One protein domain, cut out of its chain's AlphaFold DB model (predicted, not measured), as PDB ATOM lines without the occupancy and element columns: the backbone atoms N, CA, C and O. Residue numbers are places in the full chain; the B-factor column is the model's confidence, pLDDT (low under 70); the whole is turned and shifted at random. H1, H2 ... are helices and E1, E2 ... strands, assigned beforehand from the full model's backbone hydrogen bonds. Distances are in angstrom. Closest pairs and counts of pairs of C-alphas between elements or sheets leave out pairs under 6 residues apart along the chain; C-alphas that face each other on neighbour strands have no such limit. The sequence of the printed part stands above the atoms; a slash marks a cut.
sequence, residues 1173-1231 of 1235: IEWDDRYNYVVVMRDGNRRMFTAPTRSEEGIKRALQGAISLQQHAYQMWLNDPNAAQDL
ATOM      1  N   ILE A1173     -30.880  15.094 -17.632       69.56
ATOM      2  CA  ILE A1173     -30.156  14.292 -16.647       69.56
ATOM      3  C   ILE A1173     -28.883  15.038 -16.236       69.56
ATOM      4  O   ILE A1173     -28.028  15.323 -17.074       69.56
ATOM      5  N   GLU A1174     -28.740  15.322 -14.943       78.19
ATOM      6  CA  GLU A1174     -27.556  15.955 -14.349       78.19
ATOM      7  C   GLU A1174     -26.943  15.037 -13.277       78.19
ATOM      8  O   GLU A1174     -27.652  14.296 -12.598       78.19
ATOM      9  N   TRP A1175     -25.620  15.064 -13.116       77.06
ATOM     10  CA  TRP A1175     -24.911  14.293 -12.092       77.06
ATOM     11  C   TRP A1175     -24.424  15.222 -10.976       77.06
ATOM     12  O   TRP A1175     -23.624  16.123 -11.238       77.06
ATOM     13  N   ASP A1176     -24.865  14.998  -9.732       77.00
ATOM     14  CA  ASP A1176     -24.387  15.780  -8.583       77.00
ATOM     15  C   ASP A1176     -23.167  15.113  -7.928       77.00
ATOM     16  O   ASP A1176     -23.269  14.184  -7.117       77.00
ATOM     17  N   ASP A1177     -21.992  15.640  -8.278       68.94
ATOM     18  CA  ASP A1177     -20.677  15.186  -7.814       68.94
ATOM     19  C   ASP A1177     -20.465  15.234  -6.293       68.94
ATOM     20  O   ASP A1177     -19.488  14.673  -5.793       68.94
ATOM     21  N   ARG A1178     -21.352  15.892  -5.540       71.19
ATOM     22  CA  ARG A1178     -21.242  15.999  -4.076       71.19
ATOM     23  C   ARG A1178     -21.857  14.809  -3.344       71.19
ATOM     24  O   ARG A1178     -21.548  14.609  -2.173       71.19
ATOM     25  N   TYR A1179     -22.741  14.064  -4.012       66.44
ATOM     26  CA  TYR A1179     -23.679  13.157  -3.346       66.44
ATOM     27  C   TYR A1179     -23.939  11.824  -4.082       66.44
ATOM     28  O   TYR A1179     -24.647  10.980  -3.543       66.44
ATOM     29  N   ASN A1180     -23.373  11.606  -5.279       81.00
ATOM     30  CA  ASN A1180     -23.621  10.421  -6.126       81.00
ATOM     31  C   ASN A1180     -25.104  10.229  -6.526       81.00
ATOM     32  O   ASN A1180     -25.604   9.103  -6.605       81.00
ATOM     33  N   TYR A1181     -25.812  11.329  -6.802       77.56
ATOM     34  CA  TYR A1181     -27.174  11.289  -7.346       77.56
ATOM     35  C   TYR A1181     -27.193  11.530  -8.857       77.56
ATOM     36  O   TYR A1181     -26.588  12.482  -9.359       77.56
ATOM     37  N   VAL A1182     -27.987  10.716  -9.554       74.94
ATOM     38  CA  VAL A1182     -28.520  11.037 -10.880       74.94
ATOM     39  C   VAL A1182     -29.771  11.886 -10.670       74.94
ATOM     40  O   VAL A1182     -30.760  11.438 -10.088       74.94
ATOM     41  N   VAL A1183     -29.715  13.133 -11.115       74.44
ATOM     42  CA  VAL A1183     -30.810  14.099 -11.056       74.44
ATOM     43  C   VAL A1183     -31.584  14.012 -12.364       74.44
ATOM     44  O   VAL A1183     -31.010  14.240 -13.425       74.44
ATOM     45  N   VAL A1184     -32.884  13.736 -12.291       77.25
ATOM     46  CA  VAL A1184     -33.790  13.776 -13.444       77.25
ATOM     47  C   VAL A1184     -34.722  14.971 -13.268       77.25
ATOM     48  O   VAL A1184     -35.453  15.056 -12.276       77.25
ATOM     49  N   MET A1185     -34.678  15.909 -14.215       66.88
ATOM     50  CA  MET A1185     -35.555  17.082 -14.228       66.88
ATOM     51  C   MET A1185     -36.640  16.948 -15.294       66.88
ATOM     52  O   MET A1185     -36.342  16.740 -16.473       66.88
ATOM     53  N   ARG A1186     -37.892  17.125 -14.865       60.38
ATOM     54  CA  ARG A1186     -39.090  17.165 -15.710       60.38
ATOM     55  C   ARG A1186     -40.054  18.210 -15.149       60.38
ATOM     56  O   ARG A1186     -40.308  18.218 -13.951       60.38
ATOM     57  N   ASP A1187     -40.554  19.108 -15.996       60.78
ATOM     58  CA  ASP A1187     -41.609  20.088 -15.671       60.78
ATOM     59  C   ASP A1187     -41.322  20.999 -14.452       60.78
ATOM     60  O   ASP A1187     -42.220  21.543 -13.819       60.78
ATOM     61  N   GLY A1188     -40.036  21.191 -14.125       60.44
ATOM     62  CA  GLY A1188     -39.566  21.927 -12.943       60.44
ATOM     63  C   GLY A1188     -39.415  21.075 -11.675       60.44
ATOM     64  O   GLY A1188     -38.735  21.501 -10.741       60.44
ATOM     65  N   ASN A1189     -39.956  19.855 -11.664       61.06
ATOM     66  CA  ASN A1189     -39.760  18.879 -10.598       61.06
ATOM     67  C   ASN A1189     -38.403  18.167 -10.758       61.06
ATOM     68  O   ASN A1189     -38.019  17.730 -11.848       61.06
ATOM     69  N   ARG A1190     -37.669  18.048  -9.646       72.38
ATOM     70  CA  ARG A1190     -36.313  17.478  -9.572       72.38
ATOM     71  C   ARG A1190     -36.345  16.184  -8.750       72.38
ATOM     72  O   ARG A1190     -36.239  16.246  -7.528       72.38
ATOM     73  N   ARG A1191     -36.468  15.017  -9.398       75.56
ATOM     74  CA  ARG A1191     -36.332  13.712  -8.715       75.56
ATOM     75  C   ARG A1191     -34.858  13.275  -8.722       75.56
ATOM     76  O   ARG A1191     -34.131  13.526  -9.684       75.56
ATOM     77  N   MET A1192     -34.395  12.676  -7.625       78.56
ATOM     78  CA  MET A1192     -32.991  12.292  -7.413       78.56
ATOM     79  C   MET A1192     -32.891  10.789  -7.152       78.56
ATOM     80  O   MET A1192     -33.550  10.275  -6.251       78.56
ATOM     81  N   PHE A1193     -32.053  10.095  -7.920       82.50
ATOM     82  CA  PHE A1193     -31.869   8.645  -7.852       82.50
ATOM     83  C   PHE A1193     -30.443   8.316  -7.407       82.50
ATOM     84  O   PHE A1193     -29.475   8.783  -8.010       82.50
ATOM     85  N   THR A1194     -30.301   7.538  -6.334       81.19
ATOM     86  CA  THR A1194     -29.002   7.099  -5.803       81.19
ATOM     87  C   THR A1194     -28.289   6.223  -6.830       81.19
ATOM     88  O   THR A1194     -28.764   5.134  -7.151       81.19
ATOM     89  N   ALA A1195     -27.122   6.653  -7.311       80.12
ATOM     90  CA  ALA A1195     -26.234   5.786  -8.073       80.12
ATOM     91  C   ALA A1195     -25.219   5.144  -7.110       80.12
ATOM     92  O   ALA A1195     -24.482   5.867  -6.438       80.12
ATOM     93  N   PRO A1196     -25.136   3.802  -7.023       74.44
ATOM     94  CA  PRO A1196     -24.226   3.138  -6.083       74.44
ATOM     95  C   PRO A1196     -22.744   3.366  -6.425       74.44
ATOM     96  O   PRO A1196     -21.879   3.218  -5.565       74.44
ATOM     97  N   THR A1197     -22.447   3.730  -7.674       81.75
ATOM     98  CA  THR A1197     -21.112   4.037  -8.197       81.75
ATOM     99  C   THR A1197     -21.213   5.059  -9.333       81.75
ATOM    100  O   THR A1197     -22.221   5.123 -10.034       81.75
ATOM    101  N   ARG A1198     -20.125   5.801  -9.589       77.38
ATOM    102  CA  ARG A1198     -19.953   6.654 -10.788       77.38
ATOM    103  C   ARG A1198     -19.630   5.849 -12.065       77.38
ATOM    104  O   ARG A1198     -19.331   6.431 -13.102       77.38
ATOM    105  N   SER A1199     -19.624   4.516 -12.006       85.94
ATOM    106  CA  SER A1199     -19.454   3.700 -13.212       85.94
ATOM    107  C   SER A1199     -20.679   3.833 -14.117       85.94
ATOM    108  O   SER A1199     -21.790   4.088 -13.648       85.94
ATOM    109  N   GLU A1200     -20.489   3.604 -15.415       76.50
ATOM    110  CA  GLU A1200     -21.582   3.577 -16.391       76.50
ATOM    111  C   GLU A1200     -22.686   2.585 -15.975       76.50
ATOM    112  O   GLU A1200     -23.870   2.875 -16.104       76.50
ATOM    113  N   GLU A1201     -22.307   1.453 -15.373       79.25
ATOM    114  CA  GLU A1201     -23.226   0.475 -14.780       79.25
ATOM    115  C   GLU A1201     -24.035   1.028 -13.596       79.25
ATOM    116  O   GLU A1201     -25.218   0.720 -13.466       79.25
ATOM    117  N   GLY A1202     -23.420   1.841 -12.728       83.06
ATOM    118  CA  GLY A1202     -24.096   2.463 -11.586       83.06
ATOM    119  C   GLY A1202     -25.148   3.477 -12.033       83.06
ATOM    120  O   GLY A1202     -26.271   3.470 -11.523       83.06
ATOM    121  N   ILE A1203     -24.817   4.274 -13.053       78.00
ATOM    122  CA  ILE A1203     -25.743   5.214 -13.700       78.00
ATOM    123  C   ILE A1203     -26.857   4.453 -14.434       78.00
ATOM    124  O   ILE A1203     -28.032   4.764 -14.241       78.00
ATOM    125  N   LYS A1204     -26.523   3.406 -15.207       80.44
ATOM    126  CA  LYS A1204     -27.513   2.544 -15.877       80.44
ATOM    127  C   LYS A1204     -28.478   1.901 -14.881       80.44
ATOM    128  O   LYS A1204     -29.677   1.944 -15.124       80.44
ATOM    129  N   ARG A1205     -28.009   1.379 -13.738       78.00
ATOM    130  CA  ARG A1205     -28.886   0.813 -12.689       78.00
ATOM    131  C   ARG A1205     -29.820   1.858 -12.071       78.00
ATOM    132  O   ARG A1205     -30.997   1.559 -11.890       78.00
ATOM    133  N   ALA A1206     -29.334   3.071 -11.795       78.25
ATOM    134  CA  ALA A1206     -30.177   4.161 -11.292       78.25
ATOM    135  C   ALA A1206     -31.278   4.552 -12.302       78.25
ATOM    136  O   ALA A1206     -32.443   4.690 -11.927       78.25
ATOM    137  N   LEU A1207     -30.931   4.649 -13.591       79.69
ATOM    138  CA  LEU A1207     -31.888   4.923 -14.669       79.69
ATOM    139  C   LEU A1207     -32.872   3.764 -14.904       79.69
ATOM    140  O   LEU A1207     -34.063   4.009 -15.079       79.69
ATOM    141  N   GLN A1208     -32.419   2.508 -14.831       84.44
ATOM    142  CA  GLN A1208     -33.280   1.321 -14.916       84.44
ATOM    143  C   GLN A1208     -34.343   1.326 -13.804       84.44
ATOM    144  O   GLN A1208     -35.512   1.027 -14.060       84.44
ATOM    145  N   GLY A1209     -33.950   1.706 -12.581       80.44
ATOM    146  CA  GLY A1209     -34.858   1.876 -11.448       80.44
ATOM    147  C   GLY A1209     -35.903   2.968 -11.695       80.44
ATOM    148  O   GLY A1209     -37.091   2.722 -11.504       80.44
ATOM    149  N   ALA A1210     -35.484   4.134 -12.199       76.81
ATOM    150  CA  ALA A1210     -36.392   5.226 -12.560       76.81
ATOM    151  C   ALA A1210     -37.417   4.811 -13.637       76.81
ATOM    152  O   ALA A1210     -38.611   5.072 -13.488       76.81
ATOM    153  N   ILE A1211     -36.965   4.110 -14.684       78.94
ATOM    154  CA  ILE A1211     -37.820   3.600 -15.770       78.94
ATOM    155  C   ILE A1211     -38.824   2.569 -15.241       78.94
ATOM    156  O   ILE A1211     -40.006   2.651 -15.564       78.94
ATOM    157  N   SER A1212     -38.385   1.636 -14.391       78.38
ATOM    158  CA  SER A1212     -39.267   0.611 -13.808       78.38
ATOM    159  C   SER A1212     -40.346   1.230 -12.908       78.38
ATOM    160  O   SER A1212     -41.495   0.796 -12.929       78.38
ATOM    161  N   LEU A1213     -40.004   2.286 -12.160       72.50
ATOM    162  CA  LEU A1213     -40.943   3.012 -11.300       72.50
ATOM    163  C   LEU A1213     -41.977   3.793 -12.140       72.50
ATOM    164  O   LEU A1213     -43.172   3.735 -11.854       72.50
ATOM    165  N   GLN A1214     -41.549   4.420 -13.243       74.56
ATOM    166  CA  GLN A1214     -42.455   5.045 -14.217       74.56
ATOM    167  C   GLN A1214     -43.382   4.016 -14.896       74.56
ATOM    168  O   GLN A1214     -44.571   4.283 -15.072       74.56
ATOM    169  N   GLN A1215     -42.867   2.836 -15.260       76.25
ATOM    170  CA  GLN A1215     -43.663   1.748 -15.840       76.25
ATOM    171  C   GLN A1215     -44.701   1.205 -14.847       76.25
ATOM    172  O   GLN A1215     -45.843   0.973 -15.238       76.25
ATOM    173  N   HIS A1216     -44.341   1.068 -13.567       73.69
ATOM    174  CA  HIS A1216     -45.269   0.663 -12.509       73.69
ATOM    175  C   HIS A1216     -46.397   1.689 -12.318       73.69
ATOM    176  O   HIS A1216     -47.569   1.322 -12.340       73.69
ATOM    177  N   ALA A1217     -46.067   2.982 -12.213       65.94
ATOM    178  CA  ALA A1217     -47.067   4.051 -12.116       65.94
ATOM    179  C   ALA A1217     -48.018   4.073 -13.329       65.94
ATOM    180  O   ALA A1217     -49.231   4.209 -13.169       65.94
ATOM    181  N   TYR A1218     -47.489   3.856 -14.539       67.75
ATOM    182  CA  TYR A1218     -48.300   3.765 -15.755       67.75
ATOM    183  C   TYR A1218     -49.213   2.525 -15.776       67.75
ATOM    184  O   TYR A1218     -50.367   2.630 -16.187       67.75
ATOM    185  N   GLN A1219     -48.751   1.370 -15.281       77.69
ATOM    186  CA  GLN A1219     -49.606   0.187 -15.115       77.69
ATOM    187  C   GLN A1219     -50.714   0.408 -14.076       77.69
ATOM    188  O   GLN A1219     -51.846   0.004 -14.324       77.69
ATOM    189  N   MET A1220     -50.439   1.087 -12.955       72.69
ATOM    190  CA  MET A1220     -51.492   1.440 -11.991       72.69
ATOM    191  C   MET A1220     -52.553   2.348 -12.625       72.69
ATOM    192  O   MET A1220     -53.739   2.064 -12.494       72.69
ATOM    193  N   TRP A1221     -52.140   3.374 -13.379       77.00
ATOM    194  CA  TRP A1221     -53.063   4.268 -14.093       77.00
ATOM    195  C   TRP A1221     -53.903   3.552 -15.164       77.00
ATOM    196  O   TRP A1221     -55.080   3.866 -15.320       77.00
ATOM    197  N   LEU A1222     -53.333   2.573 -15.877       71.12
ATOM    198  CA  LEU A1222     -54.080   1.738 -16.828       71.12
ATOM    199  C   LEU A1222     -55.084   0.795 -16.142       71.12
ATOM    200  O   LEU A1222     -56.128   0.505 -16.724       71.12
ATOM    201  N   ASN A1223     -54.770   0.312 -14.936       81.81
ATOM    202  CA  ASN A1223     -55.604  -0.643 -14.203       81.81
ATOM    203  C   ASN A1223     -56.747   0.040 -13.427       81.81
ATOM    204  O   ASN A1223     -57.862  -0.478 -13.428       81.81
ATOM    205  N   ASP A1224     -56.498   1.196 -12.799       85.31
ATOM    206  CA  ASP A1224     -57.539   2.058 -12.222       85.31
ATOM    207  C   ASP A1224     -57.167   3.558 -12.338       85.31
ATOM    208  O   ASP A1224     -56.403   4.094 -11.523       85.31
ATOM    209  N   PRO A1225     -57.755   4.283 -13.313       72.19
ATOM    210  CA  PRO A1225     -57.562   5.724 -13.483       72.19
ATOM    211  C   PRO A1225     -58.065   6.605 -12.323       72.19
ATOM    212  O   PRO A1225     -57.808   7.811 -12.337       72.19
ATOM    213  N   ASN A1226     -58.808   6.054 -11.354       72.12
ATOM    214  CA  ASN A1226     -59.284   6.772 -10.164       72.12
ATOM    215  C   ASN A1226     -58.331   6.573  -8.983       72.12
ATOM    216  O   ASN A1226     -57.998   7.548  -8.318       72.12
ATOM    217  N   ALA A1227     -57.801   5.361  -8.783       64.31
ATOM    218  CA  ALA A1227     -56.725   5.132  -7.812       64.31
ATOM    219  C   ALA A1227     -55.505   6.030  -8.106       64.31
ATOM    220  O   ALA A1227     -54.888   6.575  -7.195       64.31
ATOM    221  N   ALA A1228     -55.219   6.280  -9.388       56.16
ATOM    222  CA  ALA A1228     -54.196   7.230  -9.829       56.16
ATOM    223  C   ALA A1228     -54.558   8.729  -9.655       56.16
ATOM    224  O   ALA A1228     -53.744   9.582 -10.002       56.16
ATOM    225  N   GLN A1229     -55.753   9.065  -9.149       56.84
ATOM    226  CA  GLN A1229     -56.140  10.421  -8.716       56.84
ATOM    227  C   GLN A1229     -56.114  10.586  -7.188       56.84
ATOM    228  O   GLN A1229     -55.999  11.715  -6.715       56.84
ATOM    229  N   ASP A1230     -56.208   9.487  -6.432       59.66
ATOM    230  CA  ASP A1230     -56.039   9.480  -4.972       59.66
ATOM    231  C   ASP A1230     -54.552   9.490  -4.553       59.66
ATOM    232  O   ASP A1230     -54.230   9.927  -3.446       59.66
ATOM    233  N   LEU A1231     -53.642   9.063  -5.440       53.59
ATOM    234  CA  LEU A1231     -52.196   9.283  -5.298       53.59
ATOM    235  C   LEU A1231     -51.866  10.777  -5.441       53.59
ATOM    236  O   LEU A1231     -52.323  11.454  -6.368       53.59
TER     237      LEU A1231
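This is residues 1173 to 1231 of the 1235 residues of an uncharacterized protein of Vitrella brassicaformis (strain CCMP3155) (UniProt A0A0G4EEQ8). A small, twisted wall of three strands, E1, E2 and E3, has one long helix, H1, running slantwise over one of its faces; the other face is bare. H1 packs on the sheet with residues 1202 to 1210 and runs on well past it, with residues 1211 to 1216 standing free, to the short helix H2 at its far end. The printed part has 59 residues with three named strands and then two named helices, in the order E1, E2, E3, H1, H2; the sheet's order is E1, E2, E3, all antiparallel, and the class is mixed, helices and strands. The whole is loose, with a radius of gyration of the C-alphas of 13.8 A, and spans 39 by 24 by 13 A, only just elongated.

Find C-alpha 1173 at (-30.156, 14.292, -16.647), where E1 begins; it holds residues 1173 to 1176. E2 is residues 1181 to 1186, 15.7 A long, and E3 is residues 1189 to 1194, 16.7 A from first to last C-alpha. From C-alpha 1200 at (-21.582, 3.577, -16.391), H1 runs 34.4 A to C-alpha 1223 at (-55.604, -0.643, -14.203). H2 is residues 1227 to 1230.

Begin with the sheet, a meander, each strand the antiparallel neighbour of the one before; it is strongly twisted, only just, with C-alphas up to 4.2 A off its best plane. E1 and E2 form a hairpin at 144 degrees, where you find N 1174 and O 1183 at 2.9 A. E2 and E3 form a hairpin at 156 degrees, with N 1189 and O 1186 at 2.8 A; these pairs are within hydrogen-bond range. H1 is on the sheet, in two layers, helix on one face, at a height over the sheet of 11.0 A. It lies over E2 and E3, slantwise to the strands, at 41 degrees to E2 on the local plane. Look at Phe 1193 of E3 and Ala 1206 of H1, their closest C-alphas, 5.9 A apart. H1 and H2 touch only at the corner, H1 with residues 1220 to 1221 alone; the closest C-alphas are those of Trp 1221 and Ala 1228, 5.3 A. H2 is not on the sheet and is apart from E1, E2 and E3. Every O i to N i+4 pair is within hydrogen-bond range in H1; H2 is too short for such a pair, and its one O i to N i+3 pair is within range.

The two C-alphas farthest apart are those of Ser 1199 and Asn 1226, 40.1 A. The printed part has no cut, and its four links are tight. Residues 1222 to 1227 also stand free. The mean pLDDT of the printed part is 73.8; look for values under 70 at residues 1173, 1177, 1179, 1185 to 1189, 1217 to 1218 and 1227 to 1231.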